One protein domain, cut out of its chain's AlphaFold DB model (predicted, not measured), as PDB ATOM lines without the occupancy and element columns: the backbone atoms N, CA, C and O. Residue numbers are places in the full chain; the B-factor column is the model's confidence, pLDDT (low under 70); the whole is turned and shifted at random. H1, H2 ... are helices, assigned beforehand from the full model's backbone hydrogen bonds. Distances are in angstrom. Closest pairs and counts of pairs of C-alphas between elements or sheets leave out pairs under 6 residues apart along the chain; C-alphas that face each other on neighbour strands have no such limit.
ATOM      1  N   LEU A  58     133.217 110.478 143.096       71.75
ATOM      2  CA  LEU A  58     133.858 109.366 142.380       71.75
ATOM      3  C   LEU A  58     133.723 109.419 140.851       71.75
ATOM      4  O   LEU A  58     134.435 108.695 140.154       71.75
ATOM      5  N   MET A  59     132.850 110.269 140.303       74.69
ATOM      6  CA  MET A  59     132.614 110.335 138.857       74.69
ATOM      7  C   MET A  59     133.874 110.758 138.094       74.69
ATOM      8  O   MET A  59     134.117 110.273 136.990       74.69
ATOM      9  N   LYS A  60     134.718 111.596 138.710       82.50
ATOM     10  CA  LYS A  60     135.999 112.044 138.142       82.50
ATOM     11  C   LYS A  60     136.918 110.859 137.820       82.50
ATOM     12  O   LYS A  60     137.494 110.814 136.737       82.50
ATOM     13  N   TYR A  61     136.979 109.868 138.711       85.25
ATOM     14  CA  TYR A  61     137.747 108.639 138.492       85.25
ATOM     15  C   TYR A  61     137.117 107.753 137.411       85.25
ATOM     16  O   TYR A  61     137.830 107.203 136.574       85.25
ATOM     17  N   GLY A  62     135.783 107.658 137.375       84.44
ATOM     18  CA  GLY A  62     135.067 106.882 136.355       84.44
ATOM     19  C   GLY A  62     135.292 107.406 134.933       84.44
ATOM     20  O   GLY A  62     135.556 106.623 134.022       84.44
ATOM     21  N   ILE A  63     135.244 108.727 134.744       84.81
ATOM     22  CA  ILE A  63     135.487 109.368 133.443       84.81
ATOM     23  C   ILE A  63     136.941 109.175 132.996       84.81
ATOM     24  O   ILE A  63     137.179 108.841 131.836       84.81
ATOM     25  N   ALA A  64     137.906 109.334 133.909       89.00
ATOM     26  CA  ALA A  64     139.322 109.117 133.613       89.00
ATOM     27  C   ALA A  64     139.597 107.675 133.154       89.00
ATOM     28  O   ALA A  64     140.280 107.464 132.153       89.00
ATOM     29  N   LEU A  65     138.999 106.684 133.826       87.38
ATOM     30  CA  LEU A  65     139.115 105.273 133.450       87.38
ATOM     31  C   LEU A  65     138.564 105.007 132.037       87.38
ATOM     32  O   LEU A  65     139.196 104.303 131.251       87.38
ATOM     33  N   ILE A  66     137.402 105.578 131.703       88.38
ATOM     34  CA  ILE A  66     136.783 105.418 130.377       88.38
ATOM     35  C   ILE A  66     137.672 106.036 129.289       88.38
ATOM     36  O   ILE A  66     137.888 105.402 128.256       88.38
ATOM     37  N   LEU A  67     138.225 107.230 129.527       88.56
ATOM     38  CA  LEU A  67     139.131 107.911 128.594       88.56
ATOM     39  C   LEU A  67     140.397 107.094 128.318       88.56
ATOM     40  O   LEU A  67     140.765 106.913 127.157       88.56
ATOM     41  N   VAL A  68     141.032 106.553 129.363       91.19
ATOM     42  CA  VAL A  68     142.214 105.687 129.216       91.19
ATOM     43  C   VAL A  68     141.871 104.435 128.415       91.19
ATOM     44  O   VAL A  68     142.634 104.036 127.538       91.19
ATOM     45  N   LEU A  69     140.711 103.830 128.670       87.50
ATOM     46  CA  LEU A  69     140.326 102.601 127.992       87.50
ATOM     47  C   LEU A  69     140.005 102.823 126.510       87.50
ATOM     48  O   LEU A  69     140.446 102.039 125.671       87.50
ATOM     49  N   VAL A  70     139.284 103.896 126.169       88.00
ATOM     50  CA  VAL A  70     139.025 104.259 124.766       88.00
ATOM     51  C   VAL A  70     140.333 104.619 124.056       88.00
ATOM     52  O   VAL A  70     140.567 104.142 122.948       88.00
ATOM     53  N   GLY A  71     141.230 105.364 124.712       87.38
ATOM     54  CA  GLY A  71     142.563 105.660 124.178       87.38
ATOM     55  C   GLY A  71     143.393 104.400 123.915       87.38
ATOM     56  O   GLY A  71     144.032 104.280 122.869       87.38
ATOM     57  N   LEU A  72     143.323 103.414 124.814       90.25
ATOM     58  CA  LEU A  72     143.975 102.120 124.621       90.25
ATOM     59  C   LEU A  72     143.376 101.362 123.428       90.25
ATOM     60  O   LEU A  72     144.112 100.766 122.646       90.25
ATOM     61  N   GLN A  73     142.057 101.424 123.240       84.81
ATOM     62  CA  GLN A  73     141.405 100.799 122.091       84.81
ATOM     63  C   GLN A  73     141.861 101.415 120.757       84.81
ATOM     64  O   GLN A  73     142.065 100.680 119.793       84.81
ATOM     65  N   LEU A  74     142.088 102.734 120.716       83.88
ATOM     66  CA  LEU A  74     142.609 103.425 119.532       83.88
ATOM     67  C   LEU A  74     144.060 103.032 119.210       83.88
ATOM     68  O   LEU A  74     144.393 102.854 118.041       83.88
ATOM     69  N   LEU A  75     144.912 102.831 120.221       87.88
ATOM     70  CA  LEU A  75     146.278 102.324 120.022       87.88
ATOM     71  C   LEU A  75     146.293 100.892 119.472       87.88
ATOM     72  O   LEU A  75     147.112 100.556 118.617       87.88
ATOM     73  N   LEU A  76     145.381 100.047 119.957       87.00
ATOM     74  CA  LEU A  76     145.294  98.642 119.551       87.00
ATOM     75  C   LEU A  76     144.606  98.442 118.191       87.00
ATOM     76  O   LEU A  76     144.746  97.368 117.605       87.00
ATOM     77  N   ALA A  77     143.923  99.460 117.660       80.94
ATOM     78  CA  ALA A  77     143.192  99.381 116.395       80.94
ATOM     79  C   ALA A  77     144.078  99.059 115.175       80.94
ATOM     80  O   ALA A  77     143.581  98.531 114.188       80.94
ATOM     81  N   SER A  78     145.382  99.352 115.231       80.88
ATOM     82  CA  SER A  78     146.325  99.087 114.128       80.88
ATOM     83  C   SER A  78     146.872  97.651 114.117       80.88
ATOM     84  O   SER A  78     147.338  97.164 113.090       80.88
ATOM     85  N   TYR A  79     146.836  96.951 115.257       82.88
ATOM     86  CA  TYR A  79     147.456  95.626 115.395       82.88
ATOM     87  C   TYR A  79     146.448  94.472 115.282       82.88
ATOM     88  O   TYR A  79     146.843  93.320 115.109       82.88
ATOM     89  N   ILE A  80     145.149  94.762 115.418       80.12
ATOM     90  CA  ILE A  80     144.078  93.765 115.473       80.12
ATOM     91  C   ILE A  80     142.907  94.250 114.611       80.12
ATOM     92  O   ILE A  80     142.287  95.264 114.923       80.12
ATOM     93  N   ASP A  81     142.550  93.490 113.573       78.25
ATOM     94  CA  ASP A  81     141.342  93.728 112.776       78.25
ATOM     95  C   ASP A  81     140.087  93.348 113.578       78.25
ATOM     96  O   ASP A  81     139.576  92.223 113.525       78.25
ATOM     97  N   ILE A  82     139.593  94.287 114.384       75.31
ATOM     98  CA  ILE A  82     138.416  94.068 115.223       75.31
ATOM     99  C   ILE A  82     137.146  94.200 114.375       75.31
ATOM    100  O   ILE A  82     136.818  95.256 113.837       75.31
ATOM    101  N   THR A  83     136.372  93.115 114.298       85.62
ATOM    102  CA  THR A  83     135.025  93.147 113.712       85.62
ATOM    103  C   THR A  83     134.121  94.066 114.541       85.62
ATOM    104  O   THR A  83     134.077  93.930 115.761       85.62
ATOM    105  N   ASN A  84     133.317  94.915 113.889       82.56
ATOM    106  CA  ASN A  84     132.446  95.929 114.518       82.56
ATOM    107  C   ASN A  84     131.682  95.437 115.775       82.56
ATOM    108  O   ASN A  84     131.609  96.111 116.801       82.56
ATOM    109  N   ARG A  85     131.181  94.194 115.746       87.25
ATOM    110  CA  ARG A  85     130.476  93.565 116.878       87.25
ATOM    111  C   ARG A  85     131.329  93.463 118.149       87.25
ATOM    112  O   ARG A  85     130.800  93.637 119.244       87.25
ATOM    113  N   GLN A  86     132.615  93.147 118.016       89.25
ATOM    114  CA  GLN A  86     133.520  93.006 119.155       89.25
ATOM    115  C   GLN A  86     133.821  94.366 119.789       89.25
ATOM    116  O   GLN A  86     133.774  94.472 121.013       89.25
ATOM    117  N   SER A  87     134.008  95.420 118.991       84.06
ATOM    118  CA  SER A  87     134.200  96.783 119.500       84.06
ATOM    119  C   SER A  87     133.003  97.243 120.329       84.06
ATOM    120  O   SER A  87     133.171  97.649 121.480       84.06
ATOM    121  N   CYS A  88     131.782  97.084 119.802       84.81
ATOM    122  CA  CYS A  88     130.563  97.416 120.543       84.81
ATOM    123  C   CYS A  88     130.433  96.611 121.844       84.81
ATOM    124  O   CYS A  88     130.004  97.161 122.861       84.81
ATOM    125  N   ALA A  89     130.813  95.327 121.832       91.12
ATOM    126  CA  ALA A  89     130.759  94.469 123.013       91.12
ATOM    127  C   ALA A  89     131.751  94.915 124.098       91.12
ATOM    128  O   ALA A  89     131.366  95.009 125.262       91.12
ATOM    129  N   ILE A  90     132.992  95.240 123.724       88.44
ATOM    130  CA  ILE A  90     134.027  95.710 124.656       88.44
ATOM    131  C   ILE A  90     133.606  97.039 125.293       88.44
ATOM    132  O   ILE A  90     133.633  97.167 126.516       88.44
ATOM    133  N   ILE A  91     133.155  98.003 124.483       88.88
ATOM    134  CA  ILE A  91     132.712  99.319 124.968       88.88
ATOM    135  C   ILE A  91     131.518  99.159 125.915       88.88
ATOM    136  O   ILE A  91     131.516  99.727 127.007       88.88
ATOM    137  N   SER A  92     130.535  98.335 125.537       91.44
ATOM    138  CA  SER A  92     129.362  98.064 126.374       91.44
ATOM    139  C   SER A  92     129.750  97.417 127.701       91.44
ATOM    140  O   SER A  92     129.239  97.823 128.741       91.44
ATOM    141  N   LEU A  93     130.670  96.447 127.687       92.19
ATOM    142  CA  LEU A  93     131.136  95.762 128.892       92.19
ATOM    143  C   LEU A  93     131.852  96.726 129.838       92.19
ATOM    144  O   LEU A  93     131.543  96.756 131.027       92.19
ATOM    145  N   VAL A  94     132.741  97.566 129.314       89.19
ATOM    146  CA  VAL A  94     133.457  98.571 130.108       89.19
ATOM    147  C   VAL A  94     132.491  99.587 130.703       89.19
ATOM    148  O   VAL A  94     132.539  99.858 131.906       89.19
ATOM    149  N   PHE A  95     131.565 100.099 129.895       87.06
ATOM    150  CA  PHE A  95     130.540 101.026 130.357       87.06
ATOM    151  C   PHE A  95     129.703 100.411 131.485       87.06
ATOM    152  O   PHE A  95     129.498 101.038 132.526       87.06
ATOM    153  N   PHE A  96     129.311  99.142 131.337       90.94
ATOM    154  CA  PHE A  96     128.574  98.416 132.366       90.94
ATOM    155  C   PHE A  96     129.400  98.216 133.640       90.94
ATOM    156  O   PHE A  96     128.887  98.449 134.731       90.94
ATOM    157  N   THR A  97     130.681  97.843 133.531       89.12
ATOM    158  CA  THR A  97     131.558  97.691 134.705       89.12
ATOM    159  C   THR A  97     131.746  99.005 135.457       89.12
ATOM    160  O   THR A  97     131.711  99.000 136.684       89.12
ATOM    161  N   SER A  98     131.848 100.131 134.743       86.12
ATOM    162  CA  SER A  98     131.944 101.466 135.343       86.12
ATOM    163  C   SER A  98     130.662 101.838 136.098       86.12
ATOM    164  O   SER A  98     130.714 102.245 137.263       86.12
ATOM    165  N   ILE A  99     129.493 101.593 135.496       86.69
ATOM    166  CA  ILE A  99     128.195 101.802 136.156       86.69
ATOM    167  C   ILE A  99     128.057 100.895 137.384       86.69
ATOM    168  O   ILE A  99     127.691 101.364 138.462       86.69
ATOM    169  N   CYS A 100     128.371  99.605 137.253       88.94
ATOM    170  CA  CYS A 100     128.308  98.654 138.358       88.94
ATOM    171  C   CYS A 100     129.240  99.059 139.504       88.94
ATOM    172  O   CYS A 100     128.803  99.055 140.654       88.94
ATOM    173  N   ALA A 101     130.481  99.454 139.209       85.88
ATOM    174  CA  ALA A 101     131.435  99.927 140.210       85.88
ATOM    175  C   ALA A 101     130.907 101.168 140.949       85.88
ATOM    176  O   ALA A 101     130.933 101.204 142.181       85.88
ATOM    177  N   SER A 102     130.336 102.129 140.216       83.44
ATOM    178  CA  SER A 102     129.723 103.332 140.794       83.44
ATOM    179  C   SER A 102     128.548 103.002 141.734       83.44
ATOM    180  O   SER A 102     128.470 103.510 142.860       83.44
ATOM    181  N   VAL A 103     127.667 102.074 141.334       84.19
ATOM    182  CA  VAL A 103     126.518 101.641 142.151       84.19
ATOM    183  C   VAL A 103     126.957 100.838 143.379       84.19
ATOM    184  O   VAL A 103     126.401 101.034 144.462       84.19
ATOM    185  N   VAL A 104     127.933  99.934 143.242       88.00
ATOM    186  CA  VAL A 104     128.464  99.141 144.367       88.00
ATOM    187  C   VAL A 104     129.116 100.058 145.396       88.00
ATOM    188  O   VAL A 104     128.839  99.916 146.586       88.00
ATOM    189  N   TYR A 105     129.898 101.039 144.951       82.75
ATOM    190  CA  TYR A 105     130.519 102.009 145.844       82.75
ATOM    191  C   TYR A 105     129.476 102.855 146.594       82.75
ATOM    192  O   TYR A 105     129.523 102.935 147.822       82.75
ATOM    193  N   SER A 106     128.458 103.375 145.890       75.19
ATOM    194  CA  SER A 106     127.330 104.088 146.522       75.19
ATOM    195  C   SER A 106     126.592 103.228 147.556       75.19
ATOM    196  O   SER A 106     126.255 103.697 148.645       75.19
ATOM    197  N   LYS A 107     126.366 101.941 147.261       78.88
ATOM    198  CA  LYS A 107     125.708 101.007 148.190       78.88
ATOM    199  C   LYS A 107     126.581 100.649 149.391       78.88
ATOM    200  O   LYS A 107     126.057 100.538 150.500       78.88
ATOM    201  N   CYS A 108     127.887 100.472 149.204       71.06
ATOM    202  CA  CYS A 108     128.823 100.214 150.298       71.06
ATOM    203  C   CYS A 108     128.868 101.389 151.281       71.06
ATOM    204  O   CYS A 108     128.816 101.166 152.491       71.06
ATOM    205  N   ILE A 109     128.861 102.625 150.776       68.00
ATOM    206  CA  ILE A 109     128.777 103.823 151.621       68.00
ATOM    207  C   ILE A 109     127.449 103.864 152.385       68.00
ATOM    208  O   ILE A 109     127.455 104.035 153.604       68.00
ATOM    209  N   ALA A 110     126.315 103.614 151.720       64.50
ATOM    210  CA  ALA A 110     125.008 103.577 152.382       64.50
ATOM    211  C   ALA A 110     124.914 102.478 153.464       64.50
ATOM    212  O   ALA A 110     124.302 102.679 154.514       64.50
ATOM    213  N   SER A 111     125.567 101.332 153.244       56.09
ATOM    214  CA  SER A 111     125.590 100.203 154.189       56.09
ATOM    215  C   SER A 111     126.434 100.497 155.438       56.09
ATOM    216  O   SER A 111     126.098 100.039 156.530       56.09
ATOM    217  N   CYS A 112     127.488 101.308 155.306       53.34
ATOM    218  CA  CYS A 112     128.287 101.807 156.433       53.34
ATOM    219  C   CYS A 112     127.701 103.077 157.092       53.34
ATOM    220  O   CYS A 112     128.119 103.448 158.190       53.34
TER     221      CYS A 112
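What this domain is: This is residues 58 to 112 of the 307 residues of an uncharacterized protein of Perkinsus olseni (UniProt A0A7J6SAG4). This is a long helical hairpin: the longer helix H2 and the shorter H1 run side by side in opposite ways, and a short link joins them across one end. They come together between the first part of H1 and a middle stretch of H2, and stand wider apart towards the link; at the other end residues 107 to 112 of H2 stick out alone. The printed part has 55 residues, with two named helices in the order H1, H2 and no named strand; its class is all helix. The whole is loose, with a radius of gyration of the C-alphas of 14.1 A, and is a rod spanning 46 by 20 by 11 A.

Where its parts are: Find C-alpha 84 at (132.446, 95.929, 114.518); from there H2, residues 84 to 112, runs 42.5 A to C-alpha 112 at (128.287, 101.807, 156.433). Then look back to C-alpha 59 at (132.614, 110.335, 138.857), where H1, residues 59 to 76, begins; it is 25.9 A long.

How they stand to each other: Look at Gly 62 and Ser 98: their C-alphas, the closest of H1 and H2, are 6.3 A apart. The two helices touch, H1 with residues 59 to 66 alone and H2 with residues 94 to 102 alone. Their lines stand at a shallow tilt of 21 degrees, opposite ways, and they form a helical hairpin. In both H1 and H2 every O i to N i+4 pair is within hydrogen-bond range.

The domain as a whole: The C-alphas farthest apart are those of Asp 81 and Cys 112, at 46.3 A. The printed part has no cut, and the link of 7 residues from H1 to H2 is short. Residues 78 to 86, of which 84 to 86 belong to H2, stand free, as do residues 107 to 112. The mean pLDDT of the printed part is 83.2; look for values under 70 at residues 109 to 112.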